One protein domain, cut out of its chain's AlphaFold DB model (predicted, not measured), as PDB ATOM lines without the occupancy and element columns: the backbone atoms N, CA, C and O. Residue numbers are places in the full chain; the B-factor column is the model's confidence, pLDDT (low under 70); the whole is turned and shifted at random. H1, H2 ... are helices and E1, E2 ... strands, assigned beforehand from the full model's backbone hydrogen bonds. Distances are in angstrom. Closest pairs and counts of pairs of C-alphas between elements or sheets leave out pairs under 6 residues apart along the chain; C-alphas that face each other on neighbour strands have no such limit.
ATOM      1  N   LYS A   2     154.440 238.854 195.882       78.38
ATOM      2  CA  LYS A   2     154.989 238.114 197.033       78.38
ATOM      3  C   LYS A   2     154.538 238.834 198.318       78.38
ATOM      4  O   LYS A   2     154.590 240.067 198.323       78.38
ATOM      5  N   PRO A   3     154.015 238.131 199.339       83.81
ATOM      6  CA  PRO A   3     153.724 238.755 200.625       83.81
ATOM      7  C   PRO A   3     155.036 239.192 201.281       83.81
ATOM      8  O   PRO A   3     156.033 238.484 201.165       83.81
ATOM      9  N   LYS A   4     155.020 240.337 201.965       88.81
ATOM     10  CA  LYS A   4     156.095 240.695 202.891       88.81
ATOM     11  C   LYS A   4     155.911 239.894 204.175       88.81
ATOM     12  O   LYS A   4     154.797 239.884 204.703       88.81
ATOM     13  N   ILE A   5     156.937 239.197 204.639       89.62
ATOM     14  CA  ILE A   5     156.830 238.254 205.755       89.62
ATOM     15  C   ILE A   5     157.447 238.887 206.996       89.62
ATOM     16  O   ILE A   5     158.643 239.123 207.056       89.62
ATOM     17  N   VAL A   6     156.623 239.147 208.003       89.44
ATOM     18  CA  VAL A   6     157.031 239.717 209.284       89.44
ATOM     19  C   VAL A   6     157.047 238.617 210.330       89.44
ATOM     20  O   VAL A   6     156.085 237.859 210.482       89.44
ATOM     21  N   ARG A   7     158.137 238.548 211.089       88.75
ATOM     22  CA  ARG A   7     158.253 237.610 212.198       88.75
ATOM     23  C   ARG A   7     157.588 238.166 213.449       88.75
ATOM     24  O   ARG A   7     157.833 239.304 213.834       88.75
ATOM     25  N   ALA A   8     156.811 237.331 214.125       87.75
ATOM     26  CA  ALA A   8     156.360 237.571 215.486       87.75
ATOM     27  C   ALA A   8     157.009 236.559 216.434       87.75
ATOM     28  O   ALA A   8     157.135 235.378 216.114       87.75
ATOM     29  N   ARG A   9     157.427 237.007 217.619       86.06
ATOM     30  CA  ARG A   9     158.020 236.117 218.630       86.06
ATOM     31  C   ARG A   9     156.998 235.131 219.193       86.06
ATOM     32  O   ARG A   9     157.307 233.964 219.421       86.06
ATOM     33  N   ASP A  10     155.794 235.623 219.436       88.69
ATOM     34  CA  ASP A  10     154.699 234.884 220.040       88.69
ATOM     35  C   ASP A  10     153.354 235.382 219.492       88.69
ATOM     36  O   ASP A  10     153.268 236.350 218.729       88.69
ATOM     37  N   LYS A  11     152.283 234.692 219.886       88.88
ATOM     38  CA  LYS A  11     150.921 235.009 219.454       88.88
ATOM     39  C   LYS A  11     150.460 236.395 219.918       88.88
ATOM     40  O   LYS A  11     149.619 237.004 219.258       88.88
ATOM     41  N   GLU A  12     150.968 236.886 221.042       90.75
ATOM     42  CA  GLU A  12     150.597 238.198 221.562       90.75
ATOM     43  C   GLU A  12     151.185 239.302 220.681       90.75
ATOM     44  O   GLU A  12     150.434 240.133 220.169       90.75
ATOM     45  N   VAL A  13     152.489 239.238 220.399       90.31
ATOM     46  CA  VAL A  13     153.187 240.148 219.480       90.31
ATOM     47  C   VAL A  13     152.571 240.089 218.083       90.31
ATOM     48  O   VAL A  13     152.326 241.130 217.477       90.31
ATOM     49  N   MET A  14     152.236 238.892 217.590       92.44
ATOM     50  CA  MET A  14     151.565 238.720 216.297       92.44
ATOM     51  C   MET A  14     150.247 239.501 216.226       92.44
ATOM     52  O   MET A  14     149.995 240.209 215.252       92.44
ATOM     53  N   ASN A  15     149.416 239.403 217.267       92.00
ATOM     54  CA  ASN A  15     148.139 240.109 217.327       92.00
ATOM     55  C   ASN A  15     148.321 241.624 217.497       92.00
ATOM     56  O   ASN A  15     147.554 242.395 216.919       92.00
ATOM     57  N   GLN A  16     149.322 242.061 218.266       91.81
ATOM     58  CA  GLN A  16     149.636 243.482 218.416       91.81
ATOM     59  C   GLN A  16     150.081 244.089 217.082       91.81
ATOM     60  O   GLN A  16     149.528 245.105 216.668       91.81
ATOM     61  N   LEU A  17     150.999 243.431 216.366       89.94
ATOM     62  CA  LEU A  17     151.420 243.852 215.030       89.94
ATOM     63  C   LEU A  17     150.235 243.873 214.061       89.94
ATOM     64  O   LEU A  17     150.031 244.873 213.376       89.94
ATOM     65  N   ALA A  18     149.412 242.819 214.038       91.19
ATOM     66  CA  ALA A  18     148.220 242.767 213.191       91.19
ATOM     67  C   ALA A  18     147.300 243.973 213.427       91.19
ATOM     68  O   ALA A  18     146.871 244.604 212.463       91.19
ATOM     69  N   LYS A  19     147.073 244.344 214.692       91.69
ATOM     70  CA  LYS A  19     146.257 245.506 215.053       91.69
ATOM     71  C   LYS A  19     146.857 246.826 214.557       91.69
ATOM     72  O   LYS A  19     146.133 247.632 213.979       91.69
ATOM     73  N   LEU A  20     148.171 247.027 214.701       90.19
ATOM     74  CA  LEU A  20     148.849 248.217 214.160       90.19
ATOM     75  C   LEU A  20     148.680 248.291 212.629       90.19
ATOM     76  O   LEU A  20     148.440 249.354 212.049       90.19
ATOM     77  N   PHE A  21     148.777 247.149 211.939       89.31
ATOM     78  CA  PHE A  21     148.565 247.090 210.493       89.31
ATOM     79  C   PHE A  21     147.111 247.397 210.103       89.31
ATOM     80  O   PHE A  21     146.878 248.093 209.108       89.31
ATOM     81  N   GLU A  22     146.128 246.941 210.880       89.31
ATOM     82  CA  GLU A  22     144.717 247.298 210.691       89.31
ATOM     83  C   GLU A  22     144.473 248.806 210.847       89.31
ATOM     84  O   GLU A  22     143.818 249.409 209.991       89.31
ATOM     85  N   GLU A  23     145.073 249.439 211.860       88.62
ATOM     86  CA  GLU A  23     145.052 250.901 212.053       88.62
ATOM     87  C   GLU A  23     145.634 251.632 210.825       88.62
ATOM     88  O   GLU A  23     145.136 252.675 210.394       88.62
ATOM     89  N   SER A  24     146.589 251.000 210.138       84.81
ATOM     90  CA  SER A  24     147.171 251.465 208.870       84.81
ATOM     91  C   SER A  24     146.373 251.107 207.610       84.81
ATOM     92  O   SER A  24     146.894 251.184 206.483       84.81
ATOM     93  N   LYS A  25     145.084 250.783 207.772       87.12
ATOM     94  CA  LYS A  25     144.117 250.441 206.711       87.12
ATOM     95  C   LYS A  25     144.386 249.107 206.014       87.12
ATOM     96  O   LYS A  25     143.913 248.897 204.893       87.12
ATOM     97  N   TYR A  26     145.152 248.210 206.629       89.88
ATOM     98  CA  TYR A  26     145.172 246.825 206.178       89.88
ATOM     99  C   TYR A  26     143.897 246.120 206.630       89.88
ATOM    100  O   TYR A  26     143.273 246.474 207.622       89.88
ATOM    101  N   THR A  27     143.484 245.113 205.874       89.75
ATOM    102  CA  THR A  27     142.362 244.252 206.237       89.75
ATOM    103  C   THR A  27     142.871 242.832 206.388       89.75
ATOM    104  O   THR A  27     143.539 242.331 205.476       89.75
ATOM    105  N   VAL A  28     142.519 242.169 207.488       93.06
ATOM    106  CA  VAL A  28     142.781 240.738 207.675       93.06
ATOM    107  C   VAL A  28     142.038 239.943 206.597       93.06
ATOM    108  O   VAL A  28     140.852 240.152 206.335       93.06
ATOM    109  N   LYS A  29     142.769 239.072 205.902       93.12
ATOM    110  CA  LYS A  29     142.249 238.173 204.860       93.12
ATOM    111  C   LYS A  29     142.185 236.729 205.324       93.12
ATOM    112  O   LYS A  29     141.284 236.017 204.900       93.12
ATOM    113  N   SER A  30     143.124 236.325 206.170       92.06
ATOM    114  CA  SER A  30     143.145 235.017 206.817       92.06
ATOM    115  C   SER A  30     143.836 235.137 208.171       92.06
ATOM    116  O   SER A  30     144.729 235.972 208.330       92.06
ATOM    117  N   GLN A  31     143.431 234.316 209.132       91.25
ATOM    118  CA  GLN A  31     144.022 234.259 210.463       91.25
ATOM    119  C   GLN A  31     143.960 232.828 210.991       91.25
ATOM    120  O   GLN A  31     142.911 232.189 210.932       91.25
ATOM    121  N   ASP A  32     145.073 232.367 211.554       91.31
ATOM    122  CA  ASP A  32     145.189 231.091 212.256       91.31
ATOM    123  C   ASP A  32     145.983 231.283 213.565       91.31
ATOM    124  O   ASP A  32     146.276 232.401 213.994       91.31
ATOM    125  N   LYS A  33     146.319 230.187 214.244       88.00
ATOM    126  CA  LYS A  33     147.058 230.161 215.508       88.00
ATOM    127  C   LYS A  33     148.466 230.733 215.375       88.00
ATOM    128  O   LYS A  33     148.905 231.383 216.322       88.00
ATOM    129  N   ASN A  34     149.115 230.504 214.235       89.44
ATOM    130  CA  ASN A  34     150.527 230.820 214.016       89.44
ATOM    131  C   ASN A  34     150.757 231.942 213.000       89.44
ATOM    132  O   ASN A  34     151.895 232.378 212.846       89.44
ATOM    133  N   TYR A  35     149.713 232.401 212.301       92.06
ATOM    134  CA  TYR A  35     149.860 233.448 211.298       92.06
ATOM    135  C   TYR A  35     148.638 234.365 211.179       92.06
ATOM    136  O   TYR A  35     147.496 233.974 211.435       92.06
ATOM    137  N   VAL A  36     148.881 235.588 210.707       93.75
ATOM    138  CA  VAL A  36     147.864 236.549 210.272       93.75
ATOM    139  C   VAL A  36     148.254 237.088 208.901       93.75
ATOM    140  O   VAL A  36     149.337 237.641 208.721       93.75
ATOM    141  N   LEU A  37     147.360 236.947 207.923       92.94
ATOM    142  CA  LEU A  37     147.535 237.481 206.577       92.94
ATOM    143  C   LEU A  37     146.714 238.759 206.414       92.94
ATOM    144  O   LEU A  37     145.483 238.735 206.482       92.94
ATOM    145  N   LEU A  38     147.389 239.862 206.116       92.50
ATOM    146  CA  LEU A  38     146.791 241.175 205.930       92.50
ATOM    147  C   LEU A  38     147.003 241.686 204.505       92.50
ATOM    148  O   LEU A  38     148.038 241.456 203.879       92.50
ATOM    149  N   LYS A  39     146.026 242.428 203.983       90.12
ATOM    150  CA  LYS A  39     146.118 243.085 202.673       90.12
ATOM    151  C   LYS A  39     145.608 244.515 202.734       90.12
ATOM    152  O   LYS A  39     144.497 244.752 203.202       90.12
ATOM    153  N   LYS A  40     146.360 245.440 202.143       87.19
ATOM    154  CA  LYS A  40     145.933 246.813 201.863       87.19
ATOM    155  C   LYS A  40     145.702 246.990 200.372       87.19
ATOM    156  O   LYS A  40     146.613 246.814 199.561       87.19
ATOM    157  N   ASN A  41     144.469 247.334 200.011       80.19
ATOM    158  CA  ASN A  41     144.113 247.677 198.639       80.19
ATOM    159  C   ASN A  41     144.414 249.159 198.396       80.19
ATOM    160  O   ASN A  41     143.911 250.016 199.116       80.19
ATOM    161  N   ASN A  42     145.165 249.462 197.339       75.94
ATOM    162  CA  ASN A  42     145.524 250.842 196.991       75.94
ATOM    163  C   ASN A  42     144.608 251.487 195.930       75.94
ATOM    164  O   ASN A  42     144.904 252.583 195.461       75.94
ATOM    165  N   LEU A  83     152.280 239.061 205.642       91.50
ATOM    166  CA  LEU A  83     152.101 237.844 206.414       91.50
ATOM    167  C   LEU A  83     152.861 238.018 207.721       91.50
ATOM    168  O   LEU A  83     154.075 238.146 207.697       91.50
ATOM    169  N   ILE A  84     152.163 238.009 208.846       90.69
ATOM    170  CA  ILE A  84     152.792 237.985 210.165       90.69
ATOM    171  C   ILE A  84     152.755 236.538 210.633       90.69
ATOM    172  O   ILE A  84     151.671 235.961 210.666       90.69
ATOM    173  N   THR A  85     153.896 235.944 210.968       91.44
ATOM    174  CA  THR A  85     153.959 234.540 211.403       91.44
ATOM    175  C   THR A  85     154.902 234.344 212.583       91.44
ATOM    176  O   THR A  85     155.912 235.036 212.712       91.44
ATOM    177  N   THR A  86     154.566 233.392 213.453       89.69
ATOM    178  CA  THR A  86     155.454 232.904 214.519       89.69
ATOM    179  C   THR A  86     156.361 231.762 214.062       89.69
ATOM    180  O   THR A  86     157.267 231.349 214.789       89.69
ATOM    181  N   GLU A  87     156.103 231.210 212.878       87.88
ATOM    182  CA  GLU A  87     156.857 230.091 212.322       87.88
ATOM    183  C   GLU A  87     158.210 230.564 211.789       87.88
ATOM    184  O   GLU A  87     158.350 231.693 211.326       87.88
ATOM    185  N   LYS A  88     159.227 229.704 211.900       85.12
ATOM    186  CA  LYS A  88     160.596 229.990 211.434       85.12
ATOM    187  C   LYS A  88     160.935 229.296 210.124       85.12
ATOM    188  O   LYS A  88     161.840 229.748 209.433       85.12
ATOM    189  N   ASN A  89     160.221 228.218 209.821       87.12
ATOM    190  CA  ASN A  89     160.437 227.397 208.646       87.12
ATOM    191  C   ASN A  89     159.133 227.297 207.855       87.12
ATOM    192  O   ASN A  89     158.055 227.418 208.441       87.12
ATOM    193  N   ASP A  90     159.247 227.077 206.552       82.88
ATOM    194  CA  ASP A  90     158.123 226.729 205.691       82.88
ATOM    195  C   ASP A  90     157.689 225.259 205.875       82.88
ATOM    196  O   ASP A  90     158.245 224.513 206.689       82.88
ATOM    197  N   GLU A  91     156.673 224.843 205.116       81.50
ATOM    198  CA  GLU A  91     156.131 223.476 205.141       81.50
ATOM    199  C   GLU A  91     157.160 222.409 204.718       81.50
ATOM    200  O   GLU A  91     157.053 221.254 205.132       81.50
ATOM    201  N   ASP A  92     158.182 222.804 203.954       85.62
ATOM    202  CA  ASP A  92     159.263 221.945 203.468       85.62
ATOM    203  C   ASP A  92     160.477 221.926 204.424       85.62
ATOM    204  O   ASP A  92     161.448 221.198 204.204       85.62
ATOM    205  N   GLY A  93     160.428 222.699 205.516       81.94
ATOM    206  CA  GLY A  93     161.482 222.799 206.523       81.94
ATOM    207  C   GLY A  93     162.597 223.798 206.193       81.94
ATOM    208  O   GLY A  93     163.578 223.861 206.941       81.94
ATOM    209  N   ASN A  94     162.466 224.595 205.130       85.69
ATOM    210  CA  ASN A  94     163.417 225.658 204.807       85.69
ATOM    211  C   ASN A  94     163.177 226.883 205.700       85.69
ATOM    212  O   ASN A  94     162.028 227.194 206.012       85.69
ATOM    213  N   PRO A  95     164.228 227.619 206.096       86.00
ATOM    214  CA  PRO A  95     164.071 228.839 206.881       86.00
ATOM    215  C   PRO A  95     163.323 229.918 206.087       86.00
ATOM    216  O   PRO A  95     163.615 230.163 204.917       86.00
ATOM    217  N   LEU A  96     162.382 230.596 206.746       84.62
ATOM    218  CA  LEU A  96     161.659 231.726 206.166       84.62
ATOM    219  C   LEU A  96     162.566 232.959 206.074       84.62
ATOM    220  O   LEU A  96     163.261 233.319 207.026       84.62
ATOM    221  N   GLU A  97     162.513 233.638 204.930       83.94
ATOM    222  CA  GLU A  97     163.070 234.982 204.771       83.94
ATOM    223  C   GLU A  97     162.081 236.003 205.334       83.94
ATOM    224  O   GLU A  97     160.940 236.084 204.871       83.94
ATOM    225  N   PHE A  98     162.520 236.776 206.324       85.62
ATOM    226  CA  PHE A  98     161.715 237.820 206.951       85.62
ATOM    227  C   PHE A  98     162.120 239.199 206.434       85.62
ATOM    228  O   PHE A  98     163.306 239.498 206.313       85.62
ATOM    229  N   ASP A  99     161.126 240.040 206.172       84.12
ATOM    230  CA  ASP A  99     161.298 241.455 205.872       84.12
ATOM    231  C   ASP A  99     161.364 242.254 207.185       84.12
ATOM    232  O   ASP A  99     160.570 242.022 208.106       84.12
ATOM    233  N   ASP A 100     162.280 243.226 207.269       77.00
ATOM    234  CA  ASP A 100     162.326 244.156 208.401       77.00
ATOM    235  C   ASP A 100     161.075 245.044 208.369       77.00
ATOM    236  O   ASP A 100     160.763 245.669 207.352       77.00
ATOM    237  N   VAL A 101     160.369 245.128 209.501       78.62
ATOM    238  CA  VAL A 101     159.210 246.013 209.685       78.62
ATOM    239  C   VAL A 101     159.575 247.469 209.378       78.62
ATOM    240  O   VAL A 101     158.765 248.186 208.789       78.62
ATOM    241  N   GLY A 102     160.806 247.880 209.689       70.81
ATOM    242  CA  GLY A 102     161.351 249.203 209.391       70.81
ATOM    243  C   GLY A 102     161.494 249.517 207.895       70.81
ATOM    244  O   GLY A 102     161.627 250.678 207.523       70.81
ATOM    245  N   GLU A 103     161.429 248.520 207.016       70.75
ATOM    246  CA  GLU A 103     161.476 248.710 205.560       70.75
ATOM    247  C   GLU A 103     160.075 248.683 204.921       70.75
ATOM    248  O   GLU A 103     159.899 248.829 203.703       70.75
ATOM    249  N   ILE A 104     159.025 248.485 205.725       76.88
ATOM    250  CA  ILE A 104     157.655 248.373 205.235       76.88
ATOM    251  C   ILE A 104     156.952 249.726 205.357       76.88
ATOM    252  O   ILE A 104     156.335 249.999 206.371       76.88
ATOM    253  N   GLU A 105     156.959 250.556 204.310       68.25
ATOM    254  CA  GLU A 105     156.248 251.853 204.282       68.25
ATOM    255  C   GLU A 105     154.719 251.712 204.472       68.25
ATOM    256  O   GLU A 105     153.952 251.546 203.513       68.25
ATOM    257  N   VAL A 106     154.252 251.712 205.724       68.12
ATOM    258  CA  VAL A 106     152.885 251.288 206.068       68.12
ATOM    259  C   VAL A 106     152.183 252.209 207.044       68.12
ATOM    260  O   VAL A 106     151.013 252.526 206.792       68.12
ATOM    261  N   PHE A 107     152.865 252.619 208.111       74.12
ATOM    262  CA  PHE A 107     152.265 253.432 209.163       74.12
ATOM    263  C   PHE A 107     152.317 254.920 208.788       74.12
ATOM    264  O   PHE A 107     153.258 255.384 208.145       74.12
ATOM    265  N   TYR A 108     151.243 255.645 209.111       67.62
ATOM    266  CA  TYR A 108     151.070 257.057 208.743       67.62
ATOM    267  C   TYR A 108     151.486 258.022 209.857       67.62
ATOM    268  O   TYR A 108     151.683 259.205 209.588       67.62
ATOM    269  N   ASP A 109     151.598 257.527 211.086       80.31
ATOM    270  CA  ASP A 109     152.036 258.268 212.259       80.31
ATOM    271  C   ASP A 109     153.296 257.628 212.862       80.31
ATOM    272  O   ASP A 109     153.501 256.413 212.800       80.31
ATOM    273  N   GLN A 110     154.156 258.480 213.421       82.50
ATOM    274  CA  GLN A 110     155.473 258.095 213.925       82.50
ATOM    275  C   GLN A 110     155.389 257.206 215.176       82.50
ATOM    276  O   GLN A 110     156.223 256.330 215.359       82.50
ATOM    277  N   GLU A 111     154.370 257.388 216.018       84.06
ATOM    278  CA  GLU A 111     154.207 256.618 217.257       84.06
ATOM    279  C   GLU A 111     153.917 255.138 216.964       84.06
ATOM    280  O   GLU A 111     154.565 254.242 217.510       84.06
ATOM    281  N   THR A 112     152.988 254.872 216.044       82.56
ATOM    282  CA  THR A 112     152.660 253.516 215.585       82.56
ATOM    283  C   THR A 112     153.856 252.874 214.878       82.56
ATOM    284  O   THR A 112     154.108 251.679 215.048       82.56
ATOM    285  N   TRP A 113     154.626 253.676 214.133       81.94
ATOM    286  CA  TRP A 113     155.861 253.254 213.472       81.94
ATOM    287  C   TRP A 113     156.931 252.797 214.475       81.94
ATOM    288  O   TRP A 113     157.445 251.681 214.372       81.94
ATOM    289  N   ASP A 114     157.220 253.621 215.482       84.62
ATOM    290  CA  ASP A 114     158.234 253.332 216.499       84.62
ATOM    291  C   ASP A 114     157.856 252.085 217.317       84.62
ATOM    292  O   ASP A 114     158.695 251.213 217.558       84.62
ATOM    293  N   LYS A 115     156.568 251.931 217.649       85.12
ATOM    294  CA  LYS A 115     156.045 250.756 218.359       85.12
ATOM    295  C   LYS A 115     156.138 249.468 217.539       85.12
ATOM    296  O   LYS A 115     156.444 248.408 218.085       85.12
ATOM    297  N   ALA A 116     155.873 249.535 216.233       82.81
ATOM    298  CA  ALA A 116     156.005 248.380 215.348       82.81
ATOM    299  C   ALA A 116     157.469 247.919 215.246       82.81
ATOM    300  O   ALA A 116     157.741 246.718 215.302       82.81
ATOM    301  N   ILE A 117     158.408 248.870 215.164       84.44
ATOM    302  CA  ILE A 117     159.847 248.585 215.187       84.44
ATOM    303  C   ILE A 117     160.251 247.949 216.518       84.44
ATOM    304  O   ILE A 117     160.916 246.914 216.507       84.44
ATOM    305  N   GLU A 118     159.838 248.523 217.650       85.12
ATOM    306  CA  GLU A 118     160.131 247.979 218.980       85.12
ATOM    307  C   GLU A 118     159.669 246.519 219.093       85.12
ATOM    308  O   GLU A 118     160.472 245.635 219.382       85.12
ATOM    309  N   LEU A 119     158.409 246.235 218.752       83.69
ATOM    310  CA  LEU A 119     157.847 244.881 218.792       83.69
ATOM    311  C   LEU A 119     158.573 243.884 217.878       83.69
ATOM    312  O   LEU A 119     158.592 242.691 218.178       83.69
ATOM    313  N   SER A 120     159.159 244.359 216.775       78.44
ATOM    314  CA  SER A 120     159.929 243.522 215.845       78.44
ATOM    315  C   SER A 120     161.377 243.273 216.284       78.44
ATOM    316  O   SER A 120     161.944 242.247 215.923       78.44
ATOM    317  N   ARG A 121     161.970 244.195 217.060       75.62
ATOM    318  CA  ARG A 121     163.383 244.164 217.491       75.62
ATOM    319  C   ARG A 121     163.600 243.608 218.895       75.62
ATOM    320  O   ARG A 121     164.740 243.329 219.253       75.62
ATOM    321  N   LEU A 122     162.543 243.480 219.695       60.25
ATOM    322  CA  LEU A 122     162.566 242.785 220.984       60.25
ATOM    323  C   LEU A 122     162.686 241.263 220.757       60.25
ATOM    324  O   LEU A 122     161.735 240.505 220.966       60.25
ATOM    325  N   GLU A 123     163.854 240.843 220.269       53.38
ATOM    326  CA  GLU A 123     164.282 239.447 220.120       53.38
ATOM    327  C   GLU A 123     164.661 238.800 221.458       53.38
ATOM    328  O   GLU A 123     165.362 239.445 222.273       53.38
TER     329      GLU A 123
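Overview. This is residues 2 to 42 and 83 to 123 of the 123 residues of an uncharacterized protein of Methanobrevibacter ruminantium (strain ATCC 35063 / DSM 1093 / JCM 13430 / OCM 146 / M1) (UniProt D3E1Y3). A small four-stranded sheet has one helix, H1, lying along one face, and a second helix, H2, side by side with H1 and running the opposite way. The stretch from residue 86 to 109, with no named element, makes a long loop between E4 and H2. The 82 printed residues have named elements in the order E1 H1 E2 E3 E4 H2; the sheet's order is E1 E4 E3 E2, mixed, and the class is mixed, helices and strands. The whole is compact, with a radius of gyration of the C-alphas of 12.1 A and spans of 38 by 28 by 22 A.

Along the chain. E1, residues 4 to 7, begins at C-alpha 4 (156.095, 240.695, 202.891) and is 10.0 A long. H1, residues 11 to 23, measures 18.5 A. E2, residues 27 to 31, measures 11.0 A, E3, residues 35 to 40, 16.8 A, and E4, residues 83 to 85, 6.3 A. H2, residues 110 to 121, measures 16.4 A and ends at C-alpha 121 (163.383, 244.164, 217.491).

Arrangement. E1 and E4 are parallel, with N 6 and O 83 at 2.8 A. E4 and E3 are antiparallel, with N 36 and O 84 at 2.8 A. E2 and E3 form a hairpin, with N 29 and O 37 at 2.8 A. These pairs are within hydrogen-bond range. H1 is on the sheet, making two layers, a helix on one face; its height over the sheet is 8.6 A. It lies over E4 and E3 and runs along the strands, at 8 degrees to E3 on the local plane; its closest C-alphas to E4 are Met 14 and Ile 84, 6.3 A. E1, H1 and E2 form a split strand-helix-strand unit, two same-way strands with E4 and E3 between them, its crossover right-handed. H2 touches H1, the closest C-alphas being Leu 17 and Ala 116, 6.5 A, at a shallow tilt of 24 degrees, opposite ways. H2 is only just not on the sheet, with 4 pairs of C-alphas within 10 A. In H1 and H2 every O i to N i+4 pair is within hydrogen-bond range.

Size, cuts and confidence. The farthest C-alphas, Asp 92 and Asp 109, are 38.1 A apart. Residues 43 to 82 are not printed, and C-alphas 42 and 83 are 17.3 A apart across this cut. The link E4 to H2 is long. The pLDDT is under 70 at residues 105 to 106, 108 and 122 to 123.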